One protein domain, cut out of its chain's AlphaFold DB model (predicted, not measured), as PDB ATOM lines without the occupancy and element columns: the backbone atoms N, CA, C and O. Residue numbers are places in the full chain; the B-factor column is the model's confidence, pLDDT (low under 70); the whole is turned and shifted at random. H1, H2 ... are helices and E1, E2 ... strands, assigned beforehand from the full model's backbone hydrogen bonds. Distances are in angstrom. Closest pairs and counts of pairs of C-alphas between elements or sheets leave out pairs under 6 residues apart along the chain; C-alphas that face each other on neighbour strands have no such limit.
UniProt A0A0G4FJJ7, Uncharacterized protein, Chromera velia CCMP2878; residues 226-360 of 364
ATOM      1  N   THR A 226     196.966 317.141 309.514       75.88
ATOM      2  CA  THR A 226     195.590 317.628 309.499       75.88
ATOM      3  C   THR A 226     195.622 319.113 309.171       75.88
ATOM      4  O   THR A 226     196.382 319.869 309.776       75.88
ATOM      5  N   GLN A 227     194.825 319.535 308.187       81.44
ATOM      6  CA  GLN A 227     194.667 320.946 307.843       81.44
ATOM      7  C   GLN A 227     193.423 321.507 308.532       81.44
ATOM      8  O   GLN A 227     192.301 321.145 308.183       81.44
ATOM      9  N   VAL A 228     193.622 322.413 309.484       85.56
ATOM     10  CA  VAL A 228     192.532 323.100 310.189       85.56
ATOM     11  C   VAL A 228     192.337 324.490 309.574       85.56
ATOM     12  O   VAL A 228     193.321 325.214 309.433       85.56
ATOM     13  N   PRO A 229     191.119 324.893 309.173       89.38
ATOM     14  CA  PRO A 229     190.873 326.237 308.650       89.38
ATOM     15  C   PRO A 229     191.262 327.339 309.643       89.38
ATOM     16  O   PRO A 229     191.107 327.175 310.852       89.38
ATOM     17  N   ALA A 230     191.749 328.469 309.130       89.25
ATOM     18  CA  ALA A 230     191.990 329.659 309.941       89.25
ATOM     19  C   ALA A 230     190.678 330.210 310.522       89.25
ATOM     20  O   ALA A 230     189.659 330.272 309.831       89.25
ATOM     21  N   SER A 231     190.718 330.650 311.779       88.31
ATOM     22  CA  SER A 231     189.619 331.402 312.388       88.31
ATOM     23  C   SER A 231     189.654 332.878 311.970       88.31
ATOM     24  O   SER A 231     190.682 333.385 311.518       88.31
ATOM     25  N   ALA A 232     188.548 333.605 312.163       87.62
ATOM     26  CA  ALA A 232     188.504 335.049 311.909       87.62
ATOM     27  C   ALA A 232     189.532 335.828 312.758       87.62
ATOM     28  O   ALA A 232     190.122 336.799 312.285       87.62
ATOM     29  N   GLU A 233     189.801 335.367 313.981       88.38
ATOM     30  CA  GLU A 233     190.812 335.947 314.873       88.38
ATOM     31  C   GLU A 233     192.238 335.723 314.350       88.38
ATOM     32  O   GLU A 233     193.072 336.631 314.404       88.38
ATOM     33  N   ASP A 234     192.528 334.550 313.778       88.38
ATOM     34  CA  ASP A 234     193.836 334.276 313.169       88.38
ATOM     35  C   ASP A 234     194.095 335.177 311.949       88.38
ATOM     36  O   ASP A 234     195.222 335.623 311.707       88.38
ATOM     37  N   VAL A 235     193.042 335.471 311.178       84.75
ATOM     38  CA  VAL A 235     193.109 336.397 310.038       84.75
ATOM     39  C   VAL A 235     193.325 337.828 310.529       84.75
ATOM     40  O   VAL A 235     194.232 338.509 310.047       84.75
ATOM     41  N   ALA A 236     192.556 338.269 311.528       86.12
ATOM     42  CA  ALA A 236     192.675 339.606 312.108       86.12
ATOM     43  C   ALA A 236     194.051 339.846 312.754       86.12
ATOM     44  O   ALA A 236     194.638 340.916 312.598       86.12
ATOM     45  N   SER A 237     194.608 338.829 313.417       86.38
ATOM     46  CA  SER A 237     195.949 338.867 314.018       86.38
ATOM     47  C   SER A 237     197.093 338.763 313.002       86.38
ATOM     48  O   SER A 237     198.262 338.818 313.383       86.38
ATOM     49  N   ARG A 238     196.783 338.645 311.701       86.88
ATOM     50  CA  ARG A 238     197.757 338.511 310.605       86.88
ATOM     51  C   ARG A 238     198.719 337.330 310.790       86.88
ATOM     52  O   ARG A 238     199.833 337.357 310.262       86.88
ATOM     53  N   ALA A 239     198.279 336.267 311.468       88.31
ATOM     54  CA  ALA A 239     199.094 335.084 311.774       88.31
ATOM     55  C   ALA A 239     199.661 334.387 310.519       88.31
ATOM     56  O   ALA A 239     200.681 333.702 310.579       88.31
ATOM     57  N   PHE A 240     199.024 334.600 309.365       91.12
ATOM     58  CA  PHE A 240     199.392 334.001 308.084       91.12
ATOM     59  C   PHE A 240     200.244 334.899 307.178       91.12
ATOM     60  O   PHE A 240     200.626 334.446 306.103       91.12
ATOM     61  N   LYS A 241     200.589 336.134 307.579       90.81
ATOM     62  CA  LYS A 241     201.254 337.114 306.693       90.81
ATOM     63  C   LYS A 241     202.506 336.550 306.012       90.81
ATOM     64  O   LYS A 241     202.648 336.664 304.800       90.81
ATOM     65  N   GLN A 242     203.381 335.903 306.782       90.62
ATOM     66  CA  GLN A 242     204.617 335.322 306.251       90.62
ATOM     67  C   GLN A 242     204.346 334.153 305.293       90.62
ATOM     68  O   GLN A 242     205.045 333.999 304.294       90.62
ATOM     69  N   ALA A 243     203.329 333.338 305.585       91.25
ATOM     70  CA  ALA A 243     202.941 332.225 304.726       91.25
ATOM     71  C   ALA A 243     202.349 332.733 303.401       91.25
ATOM     72  O   ALA A 243     202.725 332.224 302.351       91.25
ATOM     73  N   CYS A 244     201.495 333.764 303.437       92.31
ATOM     74  CA  CYS A 244     200.966 334.401 302.229       92.31
ATOM     75  C   CYS A 244     202.082 335.020 301.383       92.31
ATOM     76  O   CYS A 244     202.095 334.823 300.175       92.31
ATOM     77  N   LEU A 245     203.033 335.727 302.007       91.94
ATOM     78  CA  LEU A 245     204.166 336.320 301.291       91.94
ATOM     79  C   LEU A 245     205.026 335.250 300.615       91.94
ATOM     80  O   LEU A 245     205.367 335.393 299.449       91.94
ATOM     81  N   SER A 246     205.346 334.167 301.327       90.94
ATOM     82  CA  SER A 246     206.143 333.076 300.761       90.94
ATOM     83  C   SER A 246     205.429 332.379 299.603       90.94
ATOM     84  O   SER A 246     206.074 332.080 298.604       90.94
ATOM     85  N   GLU A 247     204.124 332.124 299.721       90.88
ATOM     86  CA  GLU A 247     203.316 331.542 298.641       90.88
ATOM     87  C   GLU A 247     203.262 332.482 297.429       90.88
ATOM     88  O   GLU A 247     203.501 332.056 296.301       90.88
ATOM     89  N   TRP A 248     203.000 333.770 297.660       90.31
ATOM     90  CA  TRP A 248     202.929 334.777 296.606       90.31
ATOM     91  C   TRP A 248     204.257 334.917 295.858       90.31
ATOM     92  O   TRP A 248     204.297 334.790 294.636       90.31
ATOM     93  N   ALA A 249     205.353 335.117 296.592       87.81
ATOM     94  CA  ALA A 249     206.671 335.334 296.015       87.81
ATOM     95  C   ALA A 249     207.194 334.091 295.288       87.81
ATOM     96  O   ALA A 249     207.634 334.191 294.149       87.81
ATOM     97  N   ASN A 250     207.120 332.915 295.917       86.00
ATOM     98  CA  ASN A 250     207.772 331.723 295.375       86.00
ATOM     99  C   ASN A 250     206.908 331.012 294.335       86.00
ATOM    100  O   ASN A 250     207.428 330.557 293.322       86.00
ATOM    101  N   ASN A 251     205.603 330.885 294.590       84.31
ATOM    102  CA  ASN A 251     204.755 330.000 293.796       84.31
ATOM    103  C   ASN A 251     203.965 330.728 292.715       84.31
ATOM    104  O   ASN A 251     203.659 330.107 291.702       84.31
ATOM    105  N   ILE A 252     203.637 332.008 292.919       86.50
ATOM    106  CA  ILE A 252     202.872 332.796 291.947       86.50
ATOM    107  C   ILE A 252     203.803 333.656 291.100       86.50
ATOM    108  O   ILE A 252     203.817 333.508 289.881       86.50
ATOM    109  N   VAL A 253     204.599 334.514 291.740       84.69
ATOM    110  CA  VAL A 253     205.520 335.422 291.044       84.69
ATOM    111  C   VAL A 253     206.735 334.661 290.520       84.69
ATOM    112  O   VAL A 253     207.024 334.735 289.336       84.69
ATOM    113  N   GLY A 254     207.394 333.859 291.360       80.94
ATOM    114  CA  GLY A 254     208.600 333.113 290.981       80.94
ATOM    115  C   GLY A 254     208.401 332.062 289.884       80.94
ATOM    116  O   GLY A 254     209.378 331.638 289.275       80.94
ATOM    117  N   ASN A 255     207.155 331.663 289.614       81.38
ATOM    118  CA  ASN A 255     206.803 330.727 288.542       81.38
ATOM    119  C   ASN A 255     206.079 331.404 287.365       81.38
ATOM    120  O   ASN A 255     205.514 330.698 286.530       81.38
ATOM    121  N   ASP A 256     206.027 332.741 287.320       80.62
ATOM    122  CA  ASP A 256     205.353 333.515 286.266       80.62
ATOM    123  C   ASP A 256     203.903 333.056 285.996       80.62
ATOM    124  O   ASP A 256     203.411 333.056 284.863       80.62
ATOM    125  N   VAL A 257     203.183 332.656 287.056       81.44
ATOM    126  CA  VAL A 257     201.795 332.161 286.960       81.44
ATOM    127  C   VAL A 257     200.863 333.251 286.431       81.44
ATOM    128  O   VAL A 257     199.854 332.961 285.790       81.44
ATOM    129  N   LEU A 258     201.203 334.512 286.703       85.19
ATOM    130  CA  LEU A 258     200.522 335.697 286.206       85.19
ATOM    131  C   LEU A 258     201.443 336.436 285.225       85.19
ATOM    132  O   LEU A 258     202.647 336.534 285.405       85.19
ATOM    133  N   GLY A 259     200.846 336.958 284.170       82.94
ATOM    134  CA  GLY A 259     201.417 337.810 283.132       82.94
ATOM    135  C   GLY A 259     200.885 339.245 283.213       82.94
ATOM    136  O   GLY A 259     200.635 339.762 284.291       82.94
ATOM    137  N   LYS A 260     200.747 339.915 282.060       86.44
ATOM    138  CA  LYS A 260     200.516 341.376 281.956       86.44
ATOM    139  C   LYS A 260     199.105 341.842 282.288       86.44
ATOM    140  O   LYS A 260     198.171 341.106 282.056       86.44
ATOM    141  N   GLU A 261     198.894 343.097 282.652       88.25
ATOM    142  CA  GLU A 261     197.536 343.614 282.840       88.25
ATOM    143  C   GLU A 261     196.722 343.637 281.524       88.25
ATOM    144  O   GLU A 261     197.262 343.828 280.430       88.25
ATOM    145  N   VAL A 262     195.420 343.389 281.618       86.12
ATOM    146  CA  VAL A 262     194.411 343.303 280.565       86.12
ATOM    147  C   VAL A 262     193.093 343.885 281.053       86.12
ATOM    148  O   VAL A 262     192.825 344.000 282.235       86.12
ATOM    149  N   MET A 263     192.213 344.230 280.127       88.50
ATOM    150  CA  MET A 263     190.837 344.602 280.441       88.50
ATOM    151  C   MET A 263     189.913 343.390 280.334       88.50
ATOM    152  O   MET A 263     190.160 342.465 279.557       88.50
ATOM    153  N   ARG A 264     188.759 343.427 281.017       86.62
ATOM    154  CA  ARG A 264     187.743 342.354 280.960       86.62
ATOM    155  C   ARG A 264     187.346 341.966 279.531       86.62
ATOM    156  O   ARG A 264     187.022 340.806 279.294       86.62
ATOM    157  N   GLN A 265     187.354 342.926 278.604       86.81
ATOM    158  CA  GLN A 265     186.986 342.737 277.196       86.81
ATOM    159  C   GLN A 265     188.028 341.937 276.397       86.81
ATOM    160  O   GLN A 265     187.688 341.353 275.374       86.81
ATOM    161  N   GLN A 266     189.280 341.889 276.860       85.25
ATOM    162  CA  GLN A 266     190.383 341.195 276.187       85.25
ATOM    163  C   GLN A 266     190.448 339.702 276.532       85.25
ATOM    164  O   GLN A 266     191.219 338.964 275.925       85.25
ATOM    165  N   VAL A 267     189.644 339.243 277.496       85.56
ATOM    166  CA  VAL A 267     189.646 337.860 277.982       85.56
ATOM    167  C   VAL A 267     188.264 337.233 277.850       85.56
ATOM    168  O   VAL A 267     187.237 337.880 278.062       85.56
ATOM    169  N   LYS A 268     188.207 335.942 277.517       81.44
ATOM    170  CA  LYS A 268     186.924 335.244 277.321       81.44
ATOM    171  C   LYS A 268     186.237 334.909 278.644       81.44
ATOM    172  O   LYS A 268     185.034 335.129 278.790       81.44
ATOM    173  N   ALA A 269     187.006 334.461 279.628       85.44
ATOM    174  CA  ALA A 269     186.524 334.187 280.976       85.44
ATOM    175  C   ALA A 269     187.431 334.839 282.025       85.44
ATOM    176  O   ALA A 269     188.573 335.205 281.736       85.44
ATOM    177  N   VAL A 270     186.879 335.014 283.226       86.56
ATOM    178  CA  VAL A 270     187.591 335.544 284.388       86.56
ATOM    179  C   VAL A 270     187.391 334.600 285.557       86.56
ATOM    180  O   VAL A 270     186.253 334.270 285.895       86.56
ATOM    181  N   VAL A 271     188.493 334.202 286.182       88.88
ATOM    182  CA  VAL A 271     188.497 333.391 287.398       88.88
ATOM    183  C   VAL A 271     188.757 334.303 288.588       88.88
ATOM    184  O   VAL A 271     189.710 335.078 288.591       88.88
ATOM    185  N   LYS A 272     187.909 334.217 289.616       89.56
ATOM    186  CA  LYS A 272     188.153 334.912 290.887       89.56
ATOM    187  C   LYS A 272     189.231 334.174 291.665       89.56
ATOM    188  O   LYS A 272     189.110 332.962 291.832       89.56
ATOM    189  N   MET A 273     190.239 334.881 292.156       89.94
ATOM    190  CA  MET A 273     191.271 334.296 293.006       89.94
ATOM    191  C   MET A 273     191.021 334.596 294.483       89.94
ATOM    192  O   MET A 273     190.233 335.476 294.833       89.94
ATOM    193  N   GLY A 274     191.673 333.839 295.358       90.75
ATOM    194  CA  GLY A 274     191.534 333.989 296.797       90.75
ATOM    195  C   GLY A 274     192.597 333.241 297.590       90.75
ATOM    196  O   GLY A 274     193.426 332.509 297.047       90.75
ATOM    197  N   TRP A 275     192.539 333.429 298.906       90.88
ATOM    198  CA  TRP A 275     193.435 332.802 299.871       90.88
ATOM    199  C   TRP A 275     192.727 331.689 300.629       90.88
ATOM    200  O   TRP A 275     191.657 331.895 301.201       90.88
ATOM    201  N   ARG A 276     193.350 330.513 300.684       91.00
ATOM    202  CA  ARG A 276     192.981 329.449 301.618       91.00
ATOM    203  C   ARG A 276     194.032 329.393 302.716       91.00
ATOM    204  O   ARG A 276     195.185 329.055 302.455       91.00
ATOM    205  N   LEU A 277     193.618 329.723 303.934       92.62
ATOM    206  CA  LEU A 277     194.488 329.787 305.104       92.62
ATOM    207  C   LEU A 277     194.188 328.606 306.024       92.62
ATOM    208  O   LEU A 277     193.044 328.421 306.450       92.62
ATOM    209  N   THR A 278     195.200 327.785 306.298       93.19
ATOM    210  CA  THR A 278     195.065 326.587 307.131       93.19
ATOM    211  C   THR A 278     196.249 326.402 308.072       93.19
ATOM    212  O   THR A 278     197.399 326.677 307.737       93.19
ATOM    213  N   TRP A 279     195.983 325.890 309.266       90.88
ATOM    214  CA  TRP A 279     196.995 325.377 310.175       90.88
ATOM    215  C   TRP A 279     197.337 323.939 309.790       90.88
ATOM    216  O   TRP A 279     196.454 323.083 309.749       90.88
ATOM    217  N   LYS A 280     198.615 323.669 309.503       89.06
ATOM    218  CA  LYS A 280     199.139 322.307 309.351       89.06
ATOM    219  C   LYS A 280     199.468 321.772 310.743       89.06
ATOM    220  O   LYS A 280     200.397 322.268 311.387       89.06
ATOM    221  N   GLU A 281     198.718 320.774 311.191       88.19
ATOM    222  CA  GLU A 281     198.939 320.076 312.457       88.19
ATOM    223  C   GLU A 281     199.611 318.725 312.197       88.19
ATOM    224  O   GLU A 281     199.154 317.930 311.375       88.19
ATOM    225  N   GLN A 282     200.722 318.474 312.888       82.62
ATOM    226  CA  GLN A 282     201.433 317.197 312.873       82.62
ATOM    227  C   GLN A 282     201.692 316.760 314.313       82.62
ATOM    228  O   GLN A 282     202.012 317.584 315.171       82.62
ATOM    229  N   GLU A 283     201.570 315.461 314.574       78.88
ATOM    230  CA  GLU A 283     201.810 314.901 315.900       78.88
ATOM    231  C   GLU A 283     203.252 315.188 316.355       78.88
ATOM    232  O   GLU A 283     204.214 314.946 315.625       78.88
ATOM    233  N   GLY A 284     203.397 315.775 317.547       77.31
ATOM    234  CA  GLY A 284     204.697 316.134 318.122       77.31
ATOM    235  C   GLY A 284     205.369 317.384 317.534       77.31
ATOM    236  O   GLY A 284     206.502 317.679 317.910       77.31
ATOM    237  N   LYS A 285     204.709 318.140 316.643       84.44
ATOM    238  CA  LYS A 285     205.257 319.379 316.065       84.44
ATOM    239  C   LYS A 285     204.347 320.585 316.315       84.44
ATOM    240  O   LYS A 285     203.129 320.430 316.385       84.44
ATOM    241  N   PRO A 286     204.914 321.802 316.419       85.25
ATOM    242  CA  PRO A 286     204.106 323.009 316.514       85.25
ATOM    243  C   PRO A 286     203.275 323.198 315.241       85.25
ATOM    244  O   PRO A 286     203.733 322.904 314.132       85.25
ATOM    245  N   ARG A 287     202.061 323.734 315.406       87.94
ATOM    246  CA  ARG A 287     201.200 324.121 314.284       87.94
ATOM    247  C   ARG A 287     201.939 325.098 313.370       87.94
ATOM    248  O   ARG A 287     202.540 326.064 313.843       87.94
ATOM    249  N   LYS A 288     201.883 324.861 312.060       91.06
ATOM    250  CA  LYS A 288     202.519 325.727 311.058       91.06
ATOM    251  C   LYS A 288     201.447 326.431 310.224       91.06
ATOM    252  O   LYS A 288     200.564 325.739 309.712       91.06
ATOM    253  N   PRO A 289     201.508 327.763 310.050       92.69
ATOM    254  CA  PRO A 289     200.595 328.448 309.150       92.69
ATOM    255  C   PRO A 289     200.912 328.049 307.707       92.69
ATOM    256  O   PRO A 289     202.073 328.043 307.288       92.69
ATOM    257  N   LYS A 290     199.876 327.707 306.947       92.88
ATOM    258  CA  LYS A 290     199.941 327.386 305.526       92.88
ATOM    259  C   LYS A 290     198.956 328.286 304.791       92.88
ATOM    260  O   LYS A 290     197.786 328.372 305.156       92.88
ATOM    261  N   ALA A 291     199.447 328.968 303.768       92.88
ATOM    262  CA  ALA A 291     198.626 329.727 302.844       92.88
ATOM    263  C   ALA A 291     198.689 329.026 301.489       92.88
ATOM    264  O   ALA A 291     199.755 328.572 301.084       92.88
ATOM    265  N   ARG A 292     197.545 328.903 300.820       91.12
ATOM    266  CA  ARG A 292     197.459 328.487 299.421       91.12
ATOM    267  C   ARG A 292     196.715 329.564 298.659       91.12
ATOM    268  O   ARG A 292     195.611 329.944 299.063       91.12
ATOM    269  N   PHE A 293     197.307 330.035 297.573       90.31
ATOM    270  CA  PHE A 293     196.623 330.932 296.655       90.31
ATOM    271  C   PHE A 293     195.859 330.093 295.630       90.31
ATOM    272  O   PHE A 293     196.399 329.131 295.091       90.31
ATOM    273  N   PHE A 294     194.579 330.387 295.403       86.88
ATOM    274  CA  PHE A 294     193.744 329.558 294.534       86.88
ATOM    275  C   PHE A 294     192.902 330.391 293.576       86.88
ATOM    276  O   PHE A 294     192.436 331.476 293.916       86.88
ATOM    277  N   GLY A 295     192.662 329.845 292.384       86.06
ATOM    278  CA  GLY A 295     191.600 330.292 291.487       86.06
ATOM    279  C   GLY A 295     190.316 329.514 291.765       86.06
ATOM    280  O   GLY A 295     190.344 328.292 291.916       86.06
ATOM    281  N   LYS A 296     189.174 330.200 291.845       80.81
ATOM    282  CA  LYS A 296     187.865 329.568 292.027       80.81
ATOM    283  C   LYS A 296     187.546 328.715 290.798       80.81
ATOM    284  O   LYS A 296     187.192 329.240 289.741       80.81
ATOM    285  N   GLY A 297     187.680 327.399 290.946       76.81
ATOM    286  CA  GLY A 297     187.386 326.427 289.894       76.81
ATOM    287  C   GLY A 297     185.939 326.502 289.395       76.81
ATOM    288  O   GLY A 297     185.087 327.151 290.001       76.81
ATOM    289  N   PHE A 298     185.661 325.831 288.275       65.75
ATOM    290  CA  PHE A 298     184.332 325.745 287.641       65.75
ATOM    291  C   PHE A 298     183.715 327.077 287.180       65.75
ATOM    292  O   PHE A 298     182.563 327.101 286.752       65.75
ATOM    293  N   THR A 299     184.474 328.173 287.241       69.44
ATOM    294  CA  THR A 299     184.078 329.482 286.701       69.44
ATOM    295  C   THR A 299     184.467 329.646 285.230       69.44
ATOM    296  O   THR A 299     183.872 330.452 284.518       69.44
ATOM    297  N   ASP A 300     185.419 328.838 284.754       70.25
ATOM    298  CA  ASP A 300     185.746 328.720 283.338       70.25
ATOM    299  C   ASP A 300     184.871 327.640 282.681       70.25
ATOM    300  O   ASP A 300     185.003 326.448 282.954       70.25
ATOM    301  N   HIS A 301     183.946 328.072 281.826       69.94
ATOM    302  CA  HIS A 301     183.067 327.189 281.055       69.94
ATOM    303  C   HIS A 301     183.581 326.922 279.638       69.94
ATOM    304  O   HIS A 301     182.856 326.340 278.821       69.94
ATOM    305  N   ARG A 302     184.799 327.367 279.310       74.69
ATOM    306  CA  ARG A 302     185.397 327.059 278.016       74.69
ATOM    307  C   ARG A 302     185.560 325.550 277.885       74.69
ATOM    308  O   ARG A 302     185.938 324.848 278.821       74.69
ATOM    309  N   LYS A 303     185.279 325.056 276.684       67.94
ATOM    310  CA  LYS A 303     185.680 323.711 276.288       67.94
ATOM    311  C   LYS A 303     187.159 323.780 275.949       67.94
ATOM    312  O   LYS A 303     187.514 324.049 274.809       67.94
ATOM    313  N   VAL A 304     187.993 323.644 276.968       64.31
ATOM    314  CA  VAL A 304     189.423 323.433 276.772       64.31
ATOM    315  C   VAL A 304     189.602 321.954 276.466       64.31
ATOM    316  O   VAL A 304     188.963 321.120 277.117       64.31
ATOM    317  N   ASP A 305     190.453 321.627 275.496       57.78
ATOM    318  CA  ASP A 305     190.949 320.264 275.326       57.78
ATOM    319  C   ASP A 305     191.835 319.944 276.534       57.78
ATOM    320  O   ASP A 305     193.059 320.055 276.515       57.78
ATOM    321  N   THR A 306     191.193 319.617 277.656       57.38
ATOM    322  CA  THR A 306     191.876 319.089 278.829       57.38
ATOM    323  C   THR A 306     192.564 317.817 278.381       57.38
ATOM    324  O   THR A 306     191.888 316.957 277.810       57.38
ATOM    325  N   TYR A 307     193.877 317.750 278.612       52.81
ATOM    326  CA  TYR A 307     194.775 316.678 278.191       52.81
ATOM    327  C   TYR A 307     194.022 315.361 277.977       52.81
ATOM    328  O   TYR A 307     193.494 314.758 278.916       52.81
ATOM    329  N   VAL A 308     193.908 314.989 276.702       48.22
ATOM    330  CA  VAL A 308     193.219 313.802 276.203       48.22
ATOM    331  C   VAL A 308     193.869 312.585 276.858       48.22
ATOM    332  O   VAL A 308     194.880 312.086 276.378       48.22
ATOM    333  N   GLY A 309     193.368 312.149 278.015       50.72
ATOM    334  CA  GLY A 309     194.081 311.106 278.745       50.72
ATOM    335  C   GLY A 309     193.575 310.717 280.120       50.72
ATOM    336  O   GLY A 309     193.929 309.621 280.536       50.72
ATOM    337  N   THR A 310     192.757 311.509 280.830       62.03
ATOM    338  CA  THR A 310     192.175 311.007 282.089       62.03
ATOM    339  C   THR A 310     191.204 309.878 281.742       62.03
ATOM    340  O   THR A 310     190.149 310.150 281.158       62.03
ATOM    341  N   PRO A 311     191.530 308.605 282.048       64.62
ATOM    342  CA  PRO A 311     190.617 307.515 281.763       64.62
ATOM    343  C   PRO A 311     189.325 307.784 282.528       64.62
ATOM    344  O   PRO A 311     189.347 308.369 283.614       64.62
ATOM    345  N   SER A 312     188.190 307.361 281.972       76.25
ATOM    346  CA  SER A 312     186.916 307.439 282.689       76.25
ATOM    347  C   SER A 312     187.104 306.929 284.119       76.25
ATOM    348  O   SER A 312     187.730 305.885 284.313       76.25
ATOM    349  N   LEU A 313     186.549 307.632 285.110       77.12
ATOM    350  CA  LEU A 313     186.645 307.230 286.517       77.12
ATOM    351  C   LEU A 313     186.274 305.749 286.701       77.12
ATOM    352  O   LEU A 313     186.902 305.034 287.470       77.12
ATOM    353  N   TRP A 314     185.314 305.258 285.916       78.50
ATOM    354  CA  TRP A 314     184.918 303.853 285.903       78.50
ATOM    355  C   TRP A 314     186.009 302.905 285.407       78.50
ATOM    356  O   TRP A 314     186.145 301.813 285.951       78.50
ATOM    357  N   VAL A 315     186.781 303.305 284.397       82.94
ATOM    358  CA  VAL A 315     187.944 302.547 283.915       82.94
ATOM    359  C   VAL A 315     189.003 302.485 285.009       82.94
ATOM    360  O   VAL A 315     189.474 301.394 285.312       82.94
ATOM    361  N   ILE A 316     189.295 303.612 285.667       84.75
ATOM    362  CA  ILE A 316     190.237 303.662 286.797       84.75
ATOM    363  C   ILE A 316     189.768 302.721 287.916       84.75
ATOM    364  O   ILE A 316     190.511 301.833 288.327       84.75
ATOM    365  N   CYS A 317     188.510 302.836 288.352       87.44
ATOM    366  CA  CYS A 317     187.955 301.975 289.398       87.44
ATOM    367  C   CYS A 317     187.964 300.489 289.007       87.44
ATOM    368  O   CYS A 317     188.268 299.641 289.840       87.44
ATOM    369  N   THR A 318     187.653 300.157 287.751       88.19
ATOM    370  CA  THR A 318     187.635 298.764 287.267       88.19
ATOM    371  C   THR A 318     189.041 298.173 287.230       88.19
ATOM    372  O   THR A 318     189.222 297.025 287.623       88.19
ATOM    373  N   MET A 319     190.042 298.953 286.808       87.56
ATOM    374  CA  MET A 319     191.443 298.529 286.829       87.56
ATOM    375  C   MET A 319     191.943 298.311 288.254       87.56
ATOM    376  O   MET A 319     192.544 297.277 288.522       87.56
ATOM    377  N   ILE A 320     191.620 299.209 289.190       89.06
ATOM    378  CA  ILE A 320     191.973 299.033 290.606       89.06
ATOM    379  C   ILE A 320     191.338 297.753 291.164       89.06
ATOM    380  O   ILE A 320     192.036 296.936 291.760       89.06
ATOM    381  N   LEU A 321     190.041 297.528 290.925       90.38
ATOM    382  CA  LEU A 321     189.350 296.312 291.374       90.38
ATOM    383  C   LEU A 321     189.954 295.043 290.764       90.38
ATOM    384  O   LEU A 321     190.121 294.047 291.466       90.38
ATOM    385  N   PHE A 322     190.309 295.078 289.477       90.06
ATOM    386  CA  PHE A 322     191.014 293.979 288.827       90.06
ATOM    387  C   PHE A 322     192.364 293.723 289.503       90.06
ATOM    388  O   PHE A 322     192.632 292.586 289.889       90.06
ATOM    389  N   CYS A 323     193.170 294.762 289.732       88.62
ATOM    390  CA  CYS A 323     194.471 294.628 290.374       88.62
ATOM    391  C   CYS A 323     194.377 294.036 291.781       88.62
ATOM    392  O   CYS A 323     195.113 293.100 292.095       88.62
ATOM    393  N   VAL A 324     193.417 294.500 292.585       89.00
ATOM    394  CA  VAL A 324     193.135 293.931 293.909       89.00
ATOM    395  C   VAL A 324     192.693 292.468 293.797       89.00
ATOM    396  O   VAL A 324     193.190 291.629 294.541       89.00
ATOM    397  N   SER A 325     191.822 292.125 292.838       86.12
ATOM    398  CA  SER A 325     191.335 290.744 292.656       86.12
ATOM    399  C   SER A 325     192.435 289.743 292.285       86.12
ATOM    400  O   SER A 325     192.326 288.566 292.616       86.12
ATOM    401  N   GLN A 326     193.484 290.204 291.598       92.69
ATOM    402  CA  GLN A 326     194.636 289.388 291.207       92.69
ATOM    403  C   GLN A 326     195.754 289.401 292.262       92.69
ATOM    404  O   GLN A 326     196.791 288.771 292.062       92.69
ATOM    405  N   GLY A 327     195.572 290.119 293.377       90.06
ATOM    406  CA  GLY A 327     196.586 290.253 294.421       90.06
ATOM    407  C   GLY A 327     197.801 291.087 294.004       90.06
ATOM    408  O   GLY A 327     198.884 290.907 294.564       90.06
ATOM    409  N   TYR A 328     197.661 291.987 293.023       90.75
ATOM    410  CA  TYR A 328     198.739 292.910 292.677       90.75
ATOM    411  C   TYR A 328     198.950 293.942 293.786       90.75
ATOM    412  O   TYR A 328     198.000 294.449 294.385       90.75
ATOM    413  N   LYS A 329     200.217 294.285 294.024       84.81
ATOM    414  CA  LYS A 329     200.582 295.426 294.864       84.81
ATOM    415  C   LYS A 329     200.242 296.708 294.110       84.81
ATOM    416  O   LYS A 329     200.571 296.831 292.932       84.81
ATOM    417  N   ILE A 330     199.553 297.622 294.783       84.25
ATOM    418  CA  ILE A 330     199.167 298.919 294.234       84.25
ATOM    419  C   ILE A 330     199.951 299.977 294.990       84.25
ATOM    420  O   ILE A 330     199.841 300.064 296.212       84.25
ATOM    421  N   ASP A 331     200.694 300.784 294.247       80.38
ATOM    422  CA  ASP A 331     201.389 301.952 294.766       80.38
ATOM    423  C   ASP A 331     200.651 303.222 294.329       80.38
ATOM    424  O   ASP A 331     200.057 303.283 293.247       80.38
ATOM    425  N   ALA A 332     200.677 304.242 295.182       78.50
ATOM    426  CA  ALA A 332     200.155 305.566 294.876       78.50
ATOM    427  C   ALA A 332     201.325 306.531 294.674       78.50
ATOM    428  O   ALA A 332     202.248 306.573 295.486       78.50
ATOM    429  N   ALA A 333     201.270 307.319 293.603       74.75
ATOM    430  CA  ALA A 333     202.229 308.379 293.330       74.75
ATOM    431  C   ALA A 333     201.487 309.710 293.200       74.75
ATOM    432  O   ALA A 333     200.452 309.789 292.534       74.75
ATOM    433  N   ASP A 334     202.020 310.751 293.836       78.25
ATOM    434  CA  ASP A 334     201.523 312.110 293.670       78.25
ATOM    435  C   ASP A 334     202.087 312.704 292.373       78.25
ATOM    436  O   ASP A 334     203.297 312.856 292.213       78.25
ATOM    437  N   VAL A 335     201.196 313.026 291.437       71.50
ATOM    438  CA  VAL A 335     201.532 313.665 290.155       71.50
ATOM    439  C   VAL A 335     201.013 315.102 290.076       71.50
ATOM    440  O   VAL A 335     201.028 315.706 289.008       71.50
ATOM    441  N   THR A 336     200.562 315.682 291.192       61.47
ATOM    442  CA  THR A 336     199.931 317.012 291.221       61.47
ATOM    443  C   THR A 336     200.867 318.100 290.690       61.47
ATOM    444  O   THR A 336     200.442 318.971 289.933       61.47
ATOM    445  N   ALA A 337     202.162 318.015 291.005       60.06
ATOM    446  CA  ALA A 337     203.164 318.959 290.511       60.06
ATOM    447  C   ALA A 337     203.521 318.766 289.023       60.06
ATOM    448  O   ALA A 337     204.041 319.691 288.403       60.06
ATOM    449  N   ALA A 338     203.216 317.610 288.421       68.75
ATOM    450  CA  ALA A 338     203.549 317.336 287.020       68.75
ATOM    451  C   ALA A 338     202.788 318.257 286.049       68.75
ATOM    452  O   ALA A 338     203.278 318.567 284.966       68.75
ATOM    453  N   PHE A 339     201.606 318.738 286.446       65.50
ATOM    454  CA  PHE A 339     200.844 319.703 285.653       65.50
ATOM    455  C   PHE A 339     201.421 321.118 285.723       65.50
ATOM    456  O   PHE A 339     201.332 321.845 284.737       65.50
ATOM    457  N   LEU A 340     202.050 321.495 286.843       65.44
ATOM    458  CA  LEU A 340     202.668 322.817 287.013       65.44
ATOM    459  C   LEU A 340     203.931 322.988 286.160       65.44
ATOM    460  O   LEU A 340     204.265 324.104 285.783       65.44
ATOM    461  N   THR A 341     204.624 321.894 285.841       65.06
ATOM    462  CA  THR A 341     205.824 321.917 284.989       65.06
ATOM    463  C   THR A 341     205.509 321.729 283.505       65.06
ATOM    464  O   THR A 341     206.373 321.951 282.653       65.06
ATOM    465  N   SER A 342     204.283 321.319 283.171       69.69
ATOM    466  CA  SER A 342     203.850 321.170 281.786       69.69
ATOM    467  C   SER A 342     203.701 322.535 281.106       69.69
ATOM    468  O   SER A 342     203.193 323.489 281.693       69.69
ATOM    469  N   ARG A 343     204.152 322.648 279.850       67.94
ATOM    470  CA  ARG A 343     203.942 323.869 279.063       67.94
ATOM    471  C   ARG A 343     202.458 324.026 278.743       67.94
ATOM    472  O   ARG A 343     201.849 323.136 278.153       67.94
ATOM    473  N   ASP A 344     201.901 325.184 279.077       71.00
ATOM    474  CA  ASP A 344     200.536 325.530 278.691       71.00
ATOM    475  C   ASP A 344     200.491 325.996 277.226       71.00
ATOM    476  O   ASP A 344     200.836 327.137 276.900       71.00
ATOM    477  N   HIS A 345     200.053 325.093 276.347       70.62
ATOM    478  CA  HIS A 345     199.882 325.331 274.912       70.62
ATOM    479  C   HIS A 345     198.543 325.993 274.547       70.62
ATOM    480  O   HIS A 345     198.261 326.186 273.363       70.62
ATOM    481  N   ASN A 346     197.698 326.343 275.524       71.56
ATOM    482  CA  ASN A 346     196.431 327.002 275.233       71.56
ATOM    483  C   ASN A 346     196.667 328.418 274.689       71.56
ATOM    484  O   ASN A 346     197.198 329.293 275.373       71.56
ATOM    485  N   VAL A 347     196.208 328.655 273.458       67.94
ATOM    486  CA  VAL A 347     196.255 329.975 272.803       67.94
ATOM    487  C   VAL A 347     195.351 330.976 273.530       67.94
ATOM    488  O   VAL A 347     195.640 332.170 273.602       67.94
ATOM    489  N   GLU A 348     194.246 330.496 274.100       73.00
ATOM    490  CA  GLU A 348     193.289 331.340 274.803       73.00
ATOM    491  C   GLU A 348     193.623 331.471 276.288       73.00
ATOM    492  O   GLU A 348     193.493 330.519 277.063       73.00
ATOM    493  N   ARG A 349     193.929 332.696 276.714       76.88
ATOM    494  CA  ARG A 349     194.117 333.028 278.126       76.88
ATOM    495  C   ARG A 349     192.813 333.476 278.784       76.88
ATOM    496  O   ARG A 349     191.908 334.022 278.147       76.88
ATOM    497  N   ILE A 350     192.736 333.243 280.089       84.44
ATOM    498  CA  ILE A 350     191.700 333.790 280.968       84.44
ATOM    499  C   ILE A 350     192.270 334.929 281.787       84.44
ATOM    500  O   ILE A 350     193.469 334.971 282.047       84.44
ATOM    501  N   GLY A 351     191.397 335.847 282.187       89.06
ATOM    502  CA  GLY A 351     191.746 336.836 283.192       89.06
ATOM    503  C   GLY A 351     191.674 336.222 284.584       89.06
ATOM    504  O   GLY A 351     190.808 335.387 284.861       89.06
ATOM    505  N   ALA A 352     192.545 336.678 285.471       89.69
ATOM    506  CA  ALA A 352     192.431 336.432 286.896       89.69
ATOM    507  C   ALA A 352     191.996 337.722 287.597       89.69
ATOM    508  O   ALA A 352     192.578 338.781 287.367       89.69
ATOM    509  N   LEU A 353     190.969 337.641 288.443       90.44
ATOM    510  CA  LEU A 353     190.638 338.724 289.365       90.44
ATOM    511  C   LEU A 353     191.405 338.484 290.661       90.44
ATOM    512  O   LEU A 353     191.078 337.558 291.412       90.44
ATOM    513  N   ILE A 354     192.427 339.300 290.889       88.94
ATOM    514  CA  ILE A 354     193.296 339.191 292.055       88.94
ATOM    515  C   ILE A 354     192.635 339.936 293.229       88.94
ATOM    516  O   ILE A 354     192.140 341.047 293.030       88.94
ATOM    517  N   PRO A 355     192.539 339.340 294.432       86.19
ATOM    518  CA  PRO A 355     191.986 340.029 295.597       86.19
ATOM    519  C   PRO A 355     192.889 341.191 296.024       86.19
ATOM    520  O   PRO A 355     194.093 341.112 295.855       86.19
ATOM    521  N   GLU A 356     192.346 342.222 296.670       82.25
ATOM    522  CA  GLU A 356     193.133 343.376 297.159       82.25
ATOM    523  C   GLU A 356     194.129 343.016 298.279       82.25
ATOM    524  O   GLU A 356     195.053 343.761 298.580       82.25
ATOM    525  N   SER A 357     193.961 341.855 298.914       80.81
ATOM    526  CA  SER A 357     194.760 341.398 300.056       80.81
ATOM    527  C   SER A 357     196.093 340.734 299.674       80.81
ATOM    528  O   SER A 357     196.559 339.828 300.372       80.81
ATOM    529  N   ILE A 358     196.713 341.148 298.564       83.81
ATOM    530  CA  ILE A 358     198.027 340.641 298.138       83.81
ATOM    531  C   ILE A 358     199.109 341.202 299.070       83.81
ATOM    532  O   ILE A 358     199.087 342.388 299.393       83.81
ATOM    533  N   PRO A 359     200.068 340.379 299.522       83.31
ATOM    534  CA  PRO A 359     201.219 340.878 300.258       83.31
ATOM    535  C   PRO A 359     202.180 341.643 299.336       83.31
ATOM    536  O   PRO A 359     202.587 341.127 298.297       83.31
ATOM    537  N   ASP A 360     202.608 342.830 299.769       82.31
ATOM    538  CA  ASP A 360     203.684 343.567 299.104       82.31
ATOM    539  C   ASP A 360     204.981 342.751 299.134       82.31
ATOM    540  O   ASP A 360     205.399 342.254 300.190       82.31
TER     541      ASP A 360
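This is residues 226 to 360 of the 364 residues of an uncharacterized protein of Chromera velia CCMP2878 (UniProt A0A0G4FJJ7). A long, twisted hairpin of E2 and E3 has the short strands E1 and E4 beside opposite ends of E2, with H2 packed over E3. From this part a long loop reaches far out to H3 and returns through H4 to E4; residues 307 to 319, 321 to 327 and 331 to 339 stick out. The printed part has 135 residues, in the order E1 H1 H2 E2 E3 H3 H4 E4, mixed helices and strands, with under half of the residues in named elements. It is loose and flat, with a radius of gyration of the C-alphas of 19.4 A and spans of 55 by 49 by 24 A.

E1, residues 226 to 229, is antiparallel to E2, residues 270 to 281, with N 228 and O 279 2.9 A apart. H1, residues 232 to 236, only grazes the branched sheet. H2, residues 241 to 253, is on it at a height of 4.6 A, slantwise at 42 degrees on the local plane to E3, residues 288 to 295; the closest C-alphas, of Cys 244 and Ala 291, are 5.3 A apart. E2 and E3 are an antiparallel hairpin, with N 276 and O 292 2.8 A apart; E1 and E3 lie on opposite sides of E2. H3, residues 313 to 325, and H4, residues 338 to 341, are not on the sheet. E4, residues 351 to 353, is parallel to E2, with N 271 and O 351 2.9 A apart. In H1 and H3 every O i to N i+4 pair is within hydrogen-bond range, in H2 8 of 9; H4 is too short for one.

E1 begins at C-alpha 226 (195.590, 317.628, 309.499). E2 is 34.0 A long, E3 22.9 A, H3 18.2 A and H2 16.3 A. E4 ends at C-alpha 353 (190.638, 338.724, 289.365).

The C-alphas of Met 263 and Gly 327 are the farthest apart, 56.4 A. The printed part has no cut. The links H2 to E2, E3 to H3 and H3 to H4 are long. Mean pLDDT of the printed part is 81.9; 21 residues are under 70, among them 303 to 311 and 336 to 343.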